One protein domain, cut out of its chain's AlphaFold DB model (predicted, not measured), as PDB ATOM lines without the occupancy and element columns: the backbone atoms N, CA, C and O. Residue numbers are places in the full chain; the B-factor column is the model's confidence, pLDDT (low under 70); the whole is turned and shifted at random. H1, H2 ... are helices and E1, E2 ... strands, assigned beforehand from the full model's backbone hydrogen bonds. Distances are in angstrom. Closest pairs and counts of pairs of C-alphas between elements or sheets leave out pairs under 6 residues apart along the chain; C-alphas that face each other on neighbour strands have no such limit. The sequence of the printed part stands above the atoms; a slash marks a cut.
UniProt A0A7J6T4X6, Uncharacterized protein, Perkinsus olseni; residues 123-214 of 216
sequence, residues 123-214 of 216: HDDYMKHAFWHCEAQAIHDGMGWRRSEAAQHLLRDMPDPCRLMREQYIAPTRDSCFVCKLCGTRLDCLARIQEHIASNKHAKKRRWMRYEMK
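AT A GLANCE: This is residues 123 to 214 of the 216 residues of an uncharacterized protein of Perkinsus olseni (UniProt A0A7J6T4X6). A two-stranded hairpin, E1 and E2, lies near the middle, with H1, H3 and H4 round it; H2 packs on H1 at one end of the long axis, and H5 makes the other end. The 92 printed residues hold five named helices and two named strands in the order H1 H2 H3 E1 E2 H4 H5, the sheet E1 - E2 antiparallel, the class mostly helix. The whole is compact, with a radius of gyration of the C-alphas of 13.5 A, yet elongated, spanning 41 by 27 by 24 A.

HOW THE PARTS SIT: H1, residues 123 to 140, touches H2, residues 149 to 154, with its residues 124 to 132 alone, at a steep tilt of 56 degrees, opposite ways; the closest C-alphas, of Lys 128 and Leu 154, are 6.0 A apart. With residues 132 to 139 alone H1 touches H3, residues 161 to 167, the closest C-alphas being those of Ala 136 and Pro 161, 5.3 A. E1, residues 170 to 172, and E2, residues 178 to 180, form an antiparallel hairpin, with N 171 and O 179 at 2.9 A, within hydrogen-bond range. The closest C-alphas of H1 and E1, of Gln 137 and Pro 172, are 5.8 A apart. H4, residues 190 to 198, and H5, residues 200 to 212, are close but not clearly touching; their closest C-alphas, of His 196 and His 202, are 6.7 A apart. In the five helices every O i to N i+4 pair is within hydrogen-bond range.

IN THESE COORDINATES: H1 begins at C-alpha 123 (368.367, 367.539, 180.651) and is 25.2 A long. H2 measures 8.7 A, H3 9.9 A, E1 and E2 6.9 A each, and H4 12.3 A. H5, 18.6 A, ends at C-alpha 212 (330.977, 355.568, 165.069).

THE WHOLE: The C-alphas farthest apart, of His 123 and Lys 214, are 44.3 A apart. The printed part has no cut, no link is long, and no printed residue is under 70 in pLDDT.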
ATOM      1  N   HIS A 123     368.059 368.930 180.326       86.00
ATOM      2  CA  HIS A 123     368.367 367.539 180.651       86.00
ATOM      3  C   HIS A 123     367.179 366.840 181.317       86.00
ATOM      4  O   HIS A 123     366.843 365.726 180.935       86.00
ATOM      5  N   ASP A 124     366.520 367.494 182.275       84.31
ATOM      6  CA  ASP A 124     365.340 366.950 182.954       84.31
ATOM      7  C   ASP A 124     364.198 366.640 181.966       84.31
ATOM      8  O   ASP A 124     363.673 365.525 181.954       84.31
ATOM      9  N   ASP A 125     363.876 367.577 181.069       84.31
ATOM     10  CA  ASP A 125     362.846 367.397 180.040       84.31
ATOM     11  C   ASP A 125     363.217 366.264 179.062       84.31
ATOM     12  O   ASP A 125     362.374 365.421 178.732       84.31
ATOM     13  N   TYR A 126     364.485 366.199 178.634       85.94
ATOM     14  CA  TYR A 126     364.994 365.119 177.783       85.94
ATOM     15  C   TYR A 126     364.878 363.753 178.467       85.94
ATOM     16  O   TYR A 126     364.369 362.803 177.875       85.94
ATOM     17  N   MET A 127     365.295 363.655 179.729       85.81
ATOM     18  CA  MET A 127     365.266 362.414 180.501       85.81
ATOM     19  C   MET A 127     363.844 361.924 180.728       85.81
ATOM     20  O   MET A 127     363.553 360.752 180.495       85.81
ATOM     21  N   LYS A 128     362.929 362.819 181.119       84.88
ATOM     22  CA  LYS A 128     361.505 362.490 181.242       84.88
ATOM     23  C   LYS A 128     360.954 361.941 179.932       84.88
ATOM     24  O   LYS A 128     360.267 360.924 179.941       84.88
ATOM     25  N   HIS A 129     361.286 362.572 178.809       85.94
ATOM     26  CA  HIS A 129     360.888 362.089 177.490       85.94
ATOM     27  C   HIS A 129     361.463 360.707 177.161       85.94
ATOM     28  O   HIS A 129     360.694 359.815 176.800       85.94
ATOM     29  N   ALA A 130     362.767 360.505 177.348       85.50
ATOM     30  CA  ALA A 130     363.440 359.246 177.054       85.50
ATOM     31  C   ALA A 130     362.909 358.087 177.914       85.50
ATOM     32  O   ALA A 130     362.521 357.050 177.379       85.50
ATOM     33  N   PHE A 131     362.818 358.265 179.237       85.81
ATOM     34  CA  PHE A 131     362.295 357.229 180.133       85.81
ATOM     35  C   PHE A 131     360.841 356.889 179.827       85.81
ATOM     36  O   PHE A 131     360.483 355.714 179.779       85.81
ATOM     37  N   TRP A 132     360.007 357.902 179.597       87.38
ATOM     38  CA  TRP A 132     358.605 357.669 179.272       87.38
ATOM     39  C   TRP A 132     358.444 356.943 177.935       87.38
ATOM     40  O   TRP A 132     357.608 356.048 177.833       87.38
ATOM     41  N   HIS A 133     359.245 357.290 176.919       87.81
ATOM     42  CA  HIS A 133     359.249 356.582 175.634       87.81
ATOM     43  C   HIS A 133     359.617 355.108 175.818       87.81
ATOM     44  O   HIS A 133     358.859 354.249 175.374       87.81
ATOM     45  N   CYS A 134     360.693 354.809 176.552       86.38
ATOM     46  CA  CYS A 134     361.089 353.435 176.860       86.38
ATOM     47  C   CYS A 134     359.979 352.653 177.582       86.38
ATOM     48  O   CYS A 134     359.704 351.508 177.222       86.38
ATOM     49  N   GLU A 135     359.308 353.261 178.570       86.75
ATOM     50  CA  GLU A 135     358.163 352.635 179.246       86.75
ATOM     51  C   GLU A 135     357.019 352.344 178.269       86.75
ATOM     52  O   GLU A 135     356.521 351.218 178.217       86.75
ATOM     53  N   ALA A 136     356.616 353.345 177.484       87.06
ATOM     54  CA  ALA A 136     355.550 353.211 176.499       87.06
ATOM     55  C   ALA A 136     355.876 352.125 175.465       87.06
ATOM     56  O   ALA A 136     355.000 351.346 175.094       87.06
ATOM     57  N   GLN A 137     357.129 352.059 175.010       89.06
ATOM     58  CA  GLN A 137     357.591 351.082 174.030       89.06
ATOM     59  C   GLN A 137     357.566 349.662 174.605       89.06
ATOM     60  O   GLN A 137     357.057 348.757 173.953       89.06
ATOM     61  N   ALA A 138     358.011 349.469 175.849       88.12
ATOM     62  CA  ALA A 138     357.927 348.172 176.518       88.12
ATOM     63  C   ALA A 138     356.474 347.679 176.634       88.12
ATOM     64  O   ALA A 138     356.187 346.522 176.331       88.12
ATOM     65  N   ILE A 139     355.545 348.571 177.004       86.62
ATOM     66  CA  ILE A 139     354.105 348.267 177.049       86.62
ATOM     67  C   ILE A 139     353.578 347.927 175.651       86.62
ATOM     68  O   ILE A 139     352.827 346.966 175.490       86.62
ATOM     69  N   HIS A 140     353.959 348.714 174.640       85.75
ATOM     70  CA  HIS A 140     353.551 348.506 173.251       85.75
ATOM     71  C   HIS A 140     353.982 347.133 172.728       85.75
ATOM     72  O   HIS A 140     353.201 346.451 172.068       85.75
ATOM     73  N   ASP A 141     355.202 346.719 173.059       88.25
ATOM     74  CA  ASP A 141     355.784 345.457 172.610       88.25
ATOM     75  C   ASP A 141     355.345 344.263 173.478       88.25
ATOM     76  O   ASP A 141     355.828 343.147 173.292       88.25
ATOM     77  N   GLY A 142     354.420 344.476 174.424       84.06
ATOM     78  CA  GLY A 142     353.890 343.430 175.299       84.06
ATOM     79  C   GLY A 142     354.912 342.888 176.298       84.06
ATOM     80  O   GLY A 142     354.717 341.807 176.855       84.06
ATOM     81  N   MET A 143     356.005 343.616 176.532       82.44
ATOM     82  CA  MET A 143     357.001 343.248 177.529       82.44
ATOM     83  C   MET A 143     356.466 343.533 178.935       82.44
ATOM     84  O   MET A 143     355.709 344.480 179.159       82.44
ATOM     85  N   GLY A 144     356.873 342.711 179.906       71.94
ATOM     86  CA  GLY A 144     356.547 342.933 181.313       71.94
ATOM     87  C   GLY A 144     357.025 344.314 181.760       71.94
ATOM     88  O   GLY A 144     358.224 344.569 181.838       71.94
ATOM     89  N   TRP A 145     356.083 345.212 182.039       72.81
ATOM     90  CA  TRP A 145     356.385 346.585 182.425       72.81
ATOM     91  C   TRP A 145     356.567 346.697 183.941       72.81
ATOM     92  O   TRP A 145     355.666 346.386 184.723       72.81
ATOM     93  N   ARG A 146     357.741 347.181 184.359       71.38
ATOM     94  CA  ARG A 146     358.008 347.634 185.727       71.38
ATOM     95  C   ARG A 146     358.787 348.940 185.667       71.38
ATOM     96  O   ARG A 146     359.887 348.985 185.124       71.38
ATOM     97  N   ARG A 147     358.229 349.983 186.275       75.31
ATOM     98  CA  ARG A 147     358.875 351.290 186.381       75.31
ATOM     99  C   ARG A 147     360.174 351.187 187.184       75.31
ATOM    100  O   ARG A 147     360.141 350.784 188.351       75.31
ATOM    101  N   SER A 148     361.298 351.549 186.560       75.50
ATOM    102  CA  SER A 148     362.601 351.632 187.229       75.50
ATOM    103  C   SER A 148     362.576 352.704 188.317       75.50
ATOM    104  O   SER A 148     361.780 353.637 188.251       75.50
ATOM    105  N   GLU A 149     363.453 352.607 189.312       77.25
ATOM    106  CA  GLU A 149     363.526 353.595 190.397       77.25
ATOM    107  C   GLU A 149     363.771 355.023 189.870       77.25
ATOM    108  O   GLU A 149     363.084 355.963 190.273       77.25
ATOM    109  N   ALA A 150     364.642 355.168 188.865       72.56
ATOM    110  CA  ALA A 150     364.869 356.433 188.166       72.56
ATOM    111  C   ALA A 150     363.584 356.969 187.511       72.56
ATOM    112  O   ALA A 150     363.261 358.150 187.635       72.56
ATOM    113  N   ALA A 151     362.804 356.099 186.864       77.62
ATOM    114  CA  ALA A 151     361.541 356.476 186.242       77.62
ATOM    115  C   ALA A 151     360.445 356.792 187.279       77.62
ATOM    116  O   ALA A 151     359.673 357.723 187.067       77.62
ATOM    117  N   GLN A 152     360.383 356.100 188.428       81.69
ATOM    118  CA  GLN A 152     359.476 356.459 189.541       81.69
ATOM    119  C   GLN A 152     359.740 357.876 190.023       81.69
ATOM    120  O   GLN A 152     358.810 358.629 190.313       81.69
ATOM    121  N   HIS A 153     361.017 358.234 190.079       76.00
ATOM    122  CA  HIS A 153     361.436 359.547 190.490       76.00
ATOM    123  C   HIS A 153     361.111 360.617 189.432       76.00
ATOM    124  O   HIS A 153     360.391 361.571 189.733       76.00
ATOM    125  N   LEU A 154     361.610 360.452 188.202       77.31
ATOM    126  CA  LEU A 154     361.530 361.452 187.127       77.31
ATOM    127  C   LEU A 154     360.115 361.629 186.565       77.31
ATOM    128  O   LEU A 154     359.737 362.729 186.167       77.31
ATOM    129  N   LEU A 155     359.318 360.558 186.537       83.06
ATOM    130  CA  LEU A 155     357.987 360.544 185.924       83.06
ATOM    131  C   LEU A 155     356.854 360.680 186.948       83.06
ATOM    132  O   LEU A 155     355.708 360.373 186.625       83.06
ATOM    133  N   ARG A 156     357.147 361.122 188.178       81.38
ATOM    134  CA  ARG A 156     356.162 361.219 189.271       81.38
ATOM    135  C   ARG A 156     354.917 362.018 188.891       81.38
ATOM    136  O   ARG A 156     353.805 361.571 189.151       81.38
ATOM    137  N   ASP A 157     355.123 363.160 188.246       81.56
ATOM    138  CA  ASP A 157     354.053 364.077 187.842       81.56
ATOM    139  C   ASP A 157     353.612 363.851 186.385       81.56
ATOM    140  O   ASP A 157     352.777 364.580 185.849       81.56
ATOM    141  N   MET A 158     354.184 362.841 185.721       80.94
ATOM    142  CA  MET A 158     353.894 362.542 184.326       80.94
ATOM    143  C   MET A 158     352.695 361.595 184.198       80.94
ATOM    144  O   MET A 158     352.513 360.690 185.016       80.94
ATOM    145  N   PRO A 159     351.875 361.760 183.146       79.94
ATOM    146  CA  PRO A 159     350.753 360.870 182.892       79.94
ATOM    147  C   PRO A 159     351.228 359.433 182.645       79.94
ATOM    148  O   PRO A 159     352.228 359.206 181.967       79.94
ATOM    149  N   ASP A 160     350.479 358.463 183.168       82.50
ATOM    150  CA  ASP A 160     350.750 357.035 182.981       82.50
ATOM    151  C   ASP A 160     350.731 356.656 181.479       82.50
ATOM    152  O   ASP A 160     349.702 356.866 180.815       82.50
ATOM    153  N   PRO A 161     351.825 356.081 180.934       84.38
ATOM    154  CA  PRO A 161     351.875 355.595 179.558       84.38
ATOM    155  C   PRO A 161     350.771 354.598 179.213       84.38
ATOM    156  O   PRO A 161     350.126 354.744 178.174       84.38
ATOM    157  N   CYS A 162     350.467 353.647 180.102       83.44
ATOM    158  CA  CYS A 162     349.397 352.669 179.892       83.44
ATOM    159  C   CYS A 162     348.047 353.359 179.694       83.44
ATOM    160  O   CYS A 162     347.214 352.924 178.893       83.44
ATOM    161  N   ARG A 163     347.800 354.425 180.460       84.38
ATOM    162  CA  ARG A 163     346.565 355.200 180.373       84.38
ATOM    163  C   ARG A 163     346.523 356.017 179.086       84.38
ATOM    164  O   ARG A 163     345.519 355.976 178.382       84.38
ATOM    165  N   LEU A 164     347.598 356.730 178.753       83.94
ATOM    166  CA  LEU A 164     347.661 357.539 177.534       83.94
ATOM    167  C   LEU A 164     347.524 356.694 176.266       83.94
ATOM    168  O   LEU A 164     346.782 357.075 175.358       83.94
ATOM    169  N   MET A 165     348.169 355.530 176.221       84.88
ATOM    170  CA  MET A 165     348.085 354.641 175.066       84.88
ATOM    171  C   MET A 165     346.678 354.075 174.867       84.88
ATOM    172  O   MET A 165     346.181 354.045 173.741       84.88
ATOM    173  N   ARG A 166     346.001 353.685 175.955       83.50
ATOM    174  CA  ARG A 166     344.643 353.122 175.891       83.50
ATOM    175  C   ARG A 166     343.557 354.175 175.682       83.50
ATOM    176  O   ARG A 166     342.646 353.962 174.892       83.50
ATOM    177  N   GLU A 167     343.626 355.303 176.385       85.94
ATOM    178  CA  GLU A 167     342.534 356.287 176.415       85.94
ATOM    179  C   GLU A 167     342.694 357.415 175.392       85.94
ATOM    180  O   GLU A 167     341.694 357.974 174.931       85.94
ATOM    181  N   GLN A 168     343.937 357.785 175.072       88.25
ATOM    182  CA  GLN A 168     344.253 358.921 174.197       88.25
ATOM    183  C   GLN A 168     344.814 358.486 172.841       88.25
ATOM    184  O   GLN A 168     345.140 359.339 172.018       88.25
ATOM    185  N   TYR A 169     344.857 357.173 172.575       87.81
ATOM    186  CA  TYR A 169     345.232 356.597 171.281       87.81
ATOM    187  C   TYR A 169     346.626 357.030 170.805       87.81
ATOM    188  O   TYR A 169     346.872 357.154 169.604       87.81
ATOM    189  N   ILE A 170     347.535 357.283 171.744       91.50
ATOM    190  CA  ILE A 170     348.935 357.581 171.451       91.50
ATOM    191  C   ILE A 170     349.705 356.266 171.404       91.50
ATOM    192  O   ILE A 170     349.528 355.422 172.274       91.50
ATOM    193  N   ALA A 171     350.566 356.076 170.414       90.62
ATOM    194  CA  ALA A 171     351.489 354.947 170.388       90.62
ATOM    195  C   ALA A 171     352.922 355.422 170.152       90.62
ATOM    196  O   ALA A 171     353.118 356.339 169.350       90.62
ATOM    197  N   PRO A 172     353.908 354.825 170.839       91.38
ATOM    198  CA  PRO A 172     355.312 355.076 170.552       91.38
ATOM    199  C   PRO A 172     355.697 354.493 169.192       91.38
ATOM    200  O   PRO A 172     355.075 353.556 168.685       91.38
ATOM    201  N   THR A 173     356.731 355.069 168.600       90.12
ATOM    202  CA  THR A 173     357.386 354.589 167.385       90.12
ATOM    203  C   THR A 173     358.859 354.297 167.674       90.12
ATOM    204  O   THR A 173     359.425 354.801 168.644       90.12
ATOM    205  N   ARG A 174     359.505 353.489 166.820       86.06
ATOM    206  CA  ARG A 174     360.902 353.041 167.014       86.06
ATOM    207  C   ARG A 174     361.944 354.163 166.978       86.06
ATOM    208  O   ARG A 174     363.052 353.981 167.456       86.06
ATOM    209  N   ASP A 175     361.599 355.301 166.400       86.81
ATOM    210  CA  ASP A 175     362.448 356.481 166.228       86.81
ATOM    211  C   ASP A 175     362.227 357.527 167.334       86.81
ATOM    212  O   ASP A 175     362.265 358.733 167.084       86.81
ATOM    213  N   SER A 176     361.950 357.060 168.555       84.81
ATOM    214  CA  SER A 176     361.754 357.899 169.747       84.81
ATOM    215  C   SER A 176     360.632 358.937 169.623       84.81
ATOM    216  O   SER A 176     360.593 359.921 170.355       84.81
ATOM    217  N   CYS A 177     359.699 358.727 168.695       90.50
ATOM    218  CA  CYS A 177     358.537 359.584 168.498       90.50
ATOM    219  C   CYS A 177     357.256 358.883 168.962       90.50
ATOM    220  O   CYS A 177     357.247 357.736 169.416       90.50
ATOM    221  N   PHE A 178     356.148 359.604 168.844       91.38
ATOM    222  CA  PHE A 178     354.808 359.115 169.106       91.38
ATOM    223  C   PHE A 178     353.879 359.478 167.961       91.38
ATOM    224  O   PHE A 178     354.041 360.500 167.292       91.38
ATOM    225  N   VAL A 179     352.862 358.655 167.758       93.50
ATOM    226  CA  VAL A 179     351.810 358.892 166.778       93.50
ATOM    227  C   VAL A 179     350.446 358.806 167.442       93.50
ATOM    228  O   VAL A 179     350.156 357.891 168.212       93.50
ATOM    229  N   CYS A 180     349.582 359.767 167.130       94.00
ATOM    230  CA  CYS A 180     348.175 359.692 167.487       94.00
ATOM    231  C   CYS A 180     347.425 358.839 166.459       94.00
ATOM    232  O   CYS A 180     347.243 359.263 165.318       94.00
ATOM    233  N   LYS A 181     346.927 357.666 166.856       90.69
ATOM    234  CA  LYS A 181     346.194 356.751 165.964       90.69
ATOM    235  C   LYS A 181     344.853 357.316 165.472       90.69
ATOM    236  O   LYS A 181     344.329 356.832 164.478       90.69
ATOM    237  N   LEU A 182     344.305 358.351 166.119       90.19
ATOM    238  CA  LEU A 182     343.043 358.981 165.694       90.19
ATOM    239  C   LEU A 182     343.205 359.932 164.504       90.19
ATOM    240  O   LEU A 182     342.265 360.115 163.731       90.19
ATOM    241  N   CYS A 183     344.349 360.610 164.399       89.75
ATOM    242  CA  CYS A 183     344.553 361.674 163.413       89.75
ATOM    243  C   CYS A 183     345.886 361.596 162.660       89.75
ATOM    244  O   CYS A 183     346.156 362.467 161.840       89.75
ATOM    245  N   GLY A 184     346.727 360.601 162.949       90.19
ATOM    246  CA  GLY A 184     348.021 360.383 162.298       90.19
ATOM    247  C   GLY A 184     349.104 361.401 162.664       90.19
ATOM    248  O   GLY A 184     350.189 361.368 162.095       90.19
ATOM    249  N   THR A 185     348.838 362.323 163.595       93.44
ATOM    250  CA  THR A 185     349.815 363.351 163.974       93.44
ATOM    251  C   THR A 185     351.011 362.718 164.668       93.44
ATOM    252  O   THR A 185     350.846 361.984 165.644       93.44
ATOM    253  N   ARG A 186     352.204 363.049 164.173       93.94
ATOM    254  CA  ARG A 186     353.487 362.670 164.755       93.94
ATOM    255  C   ARG A 186     353.942 363.706 165.785       93.94
ATOM    256  O   ARG A 186     353.818 364.907 165.554       93.94
ATOM    257  N   LEU A 187     354.438 363.225 166.917       91.62
ATOM    258  CA  LEU A 187     354.777 363.992 168.112       91.62
ATOM    259  C   LEU A 187     356.159 363.533 168.584       91.62
ATOM    260  O   LEU A 187     356.369 362.348 168.808       91.62
ATOM    261  N   ASP A 188     357.102 364.454 168.701       87.50
ATOM    262  CA  ASP A 188     358.523 364.191 168.979       87.50
ATOM    263  C   ASP A 188     358.918 364.449 170.439       87.50
ATOM    264  O   ASP A 188     360.028 364.132 170.839       87.50
ATOM    265  N   CYS A 189     358.023 365.000 171.262       85.81
ATOM    266  CA  CYS A 189     358.265 365.168 172.691       85.81
ATOM    267  C   CYS A 189     356.971 365.112 173.513       85.81
ATOM    268  O   CYS A 189     355.863 365.289 172.997       85.81
ATOM    269  N   LEU A 190     357.106 364.883 174.823       82.62
ATOM    270  CA  LEU A 190     355.967 364.751 175.740       82.62
ATOM    271  C   LEU A 190     355.127 366.024 175.852       82.62
ATOM    272  O   LEU A 190     353.901 365.934 175.881       82.62
ATOM    273  N   ALA A 191     355.764 367.197 175.867       85.25
ATOM    274  CA  ALA A 191     355.056 368.475 175.917       85.25
ATOM    275  C   ALA A 191     354.083 368.608 174.733       85.25
ATOM    276  O   ALA A 191     352.902 368.898 174.914       85.25
ATOM    277  N   ARG A 192     354.536 368.254 173.524       88.62
ATOM    278  CA  ARG A 192     353.691 368.274 172.323       88.62
ATOM    279  C   ARG A 192     352.593 367.220 172.349       88.62
ATOM    280  O   ARG A 192     351.519 367.470 171.808       88.62
ATOM    281  N   ILE A 193     352.807 366.069 172.991       88.44
ATOM    282  CA  ILE A 193     351.726 365.099 173.231       88.44
ATOM    283  C   ILE A 193     350.641 365.708 174.117       88.44
ATOM    284  O   ILE A 193     349.459 365.616 173.786       88.44
ATOM    285  N   GLN A 194     351.026 366.342 175.224       88.06
ATOM    286  CA  GLN A 194     350.079 366.962 176.150       88.06
ATOM    287  C   GLN A 194     349.284 368.080 175.463       88.06
ATOM    288  O   GLN A 194     348.053 368.075 175.518       88.06
ATOM    289  N   GLU A 195     349.963 368.970 174.736       90.50
ATOM    290  CA  GLU A 195     349.328 370.016 173.924       90.50
ATOM    291  C   GLU A 195     348.387 369.430 172.861       90.50
ATOM    292  O   GLU A 195     347.262 369.903 172.678       90.50
ATOM    293  N   HIS A 196     348.811 368.360 172.181       92.31
ATOM    294  CA  HIS A 196     348.007 367.686 171.167       92.31
ATOM    295  C   HIS A 196     346.705 367.126 171.748       92.31
ATOM    296  O   HIS A 196     345.631 367.373 171.193       92.31
ATOM    297  N   ILE A 197     346.786 366.401 172.865       90.12
ATOM    298  CA  ILE A 197     345.626 365.784 173.525       90.12
ATOM    299  C   ILE A 197     344.678 366.853 174.079       90.12
ATOM    300  O   ILE A 197     343.457 366.685 174.010       90.12
ATOM    301  N   ALA A 198     345.222 367.964 174.582       90.62
ATOM    302  CA  ALA A 198     344.444 369.107 175.053       90.62
ATOM    303  C   ALA A 198     343.766 369.890 173.912       90.62
ATOM    304  O   ALA A 198     342.849 370.674 174.155       90.62
ATOM    305  N   SER A 199     344.178 369.686 172.656       93.75
ATOM    306  CA  SER A 199     343.646 370.442 171.526       93.75
ATOM    307  C   SER A 199     342.182 370.104 171.201       93.75
ATOM    308  O   SER A 199     341.748 368.945 171.180       93.75
ATOM    309  N   ASN A 200     341.418 371.129 170.808       91.62
ATOM    310  CA  ASN A 200     340.032 370.973 170.345       91.62
ATOM    311  C   ASN A 200     339.907 370.025 169.140       91.62
ATOM    312  O   ASN A 200     338.903 369.321 169.003       91.62
ATOM    313  N   LYS A 201     340.932 369.982 168.275       89.94
ATOM    314  CA  LYS A 201     340.976 369.096 167.102       89.94
ATOM    315  C   LYS A 201     340.980 367.628 167.531       89.94
ATOM    316  O   LYS A 201     340.142 366.857 167.061       89.94
ATOM    317  N   HIS A 202     341.857 367.271 168.470       89.81
ATOM    318  CA  HIS A 202     341.916 365.922 169.026       89.81
ATOM    319  C   HIS A 202     340.605 365.560 169.741       89.81
ATOM    320  O   HIS A 202     339.996 364.527 169.451       89.81
ATOM    321  N   ALA A 203     340.090 366.453 170.594       89.94
ATOM    322  CA  ALA A 203     338.842 366.230 171.325       89.94
ATOM    323  C   ALA A 203     337.627 366.006 170.402       89.94
ATOM    324  O   ALA A 203     336.766 365.168 170.693       89.94
ATOM    325  N   LYS A 204     337.539 366.731 169.277       90.75
ATOM    326  CA  LYS A 204     336.482 366.542 168.271       90.75
ATOM    327  C   LYS A 204     336.599 365.177 167.589       90.75
ATOM    328  O   LYS A 204     335.602 364.459 167.533       90.75
ATOM    329  N   LYS A 205     337.799 364.790 167.141       89.44
ATOM    330  CA  LYS A 205     338.028 363.487 166.492       89.44
ATOM    331  C   LYS A 205     337.724 362.324 167.441       89.44
ATOM    332  O   LYS A 205     337.053 361.376 167.048       89.44
ATOM    333  N   ARG A 206     338.108 362.445 168.716       88.56
ATOM    334  CA  ARG A 206     337.798 361.458 169.761       88.56
ATOM    335  C   ARG A 206     336.292 361.300 170.000       88.56
ATOM    336  O   ARG A 206     335.817 360.180 170.146       88.56
ATOM    337  N   ARG A 207     335.529 362.403 170.040       88.94
ATOM    338  CA  ARG A 207     334.056 362.352 170.162       88.94
ATOM    339  C   ARG A 207     333.410 361.658 168.966       88.94
ATOM    340  O   ARG A 207     332.508 360.855 169.164       88.94
ATOM    341  N   TRP A 208     333.894 361.948 167.762       87.38
ATOM    342  CA  TRP A 208     333.386 361.350 166.531       87.38
ATOM    343  C   TRP A 208     333.648 359.837 166.466       87.38
ATOM    344  O   TRP A 208     332.711 359.080 166.254       87.38
ATOM    345  N   MET A 209     334.859 359.380 166.801       83.75
ATOM    346  CA  MET A 209     335.175 357.941 166.855       83.75
ATOM    347  C   MET A 209     334.302 357.173 167.859       83.75
ATOM    348  O   MET A 209     333.840 356.075 167.572       83.75
ATOM    349  N   ARG A 210     334.009 357.764 169.028       85.00
ATOM    350  CA  ARG A 210     333.075 357.158 169.999       85.00
ATOM    351  C   ARG A 210     331.641 357.062 169.480       85.00
ATOM    352  O   ARG A 210     330.886 356.241 169.984       85.00
ATOM    353  N   TYR A 211     331.241 357.949 168.574       86.19
ATOM    354  CA  TYR A 211     329.923 357.898 167.952       86.19
ATOM    355  C   TYR A 211     329.862 356.792 166.894       86.19
ATOM    356  O   TYR A 211     328.893 356.043 166.881       86.19
ATOM    357  N   GLU A 212     330.901 356.646 166.066       83.88
ATOM    358  CA  GLU A 212     330.977 355.568 165.069       83.88
ATOM    359  C   GLU A 212     330.970 354.180 165.712       83.88
ATOM    360  O   GLU A 212     330.131 353.363 165.355       83.88
ATOM    361  N   MET A 213     331.778 353.956 166.754       77.25
ATOM    362  CA  MET A 213     331.813 352.679 167.489       77.25
ATOM    363  C   MET A 213     330.490 352.291 168.169       77.25
ATOM    364  O   MET A 213     330.351 351.167 168.624       77.25
ATOM    365  N   LYS A 214     329.545 353.227 168.328       80.94
ATOM    366  CA  LYS A 214     328.209 352.942 168.882       80.94
ATOM    367  C   LYS A 214     327.173 352.608 167.809       80.94
ATOM    368  O   LYS A 214     326.042 352.287 168.161       80.94
TER     369      LYS A 214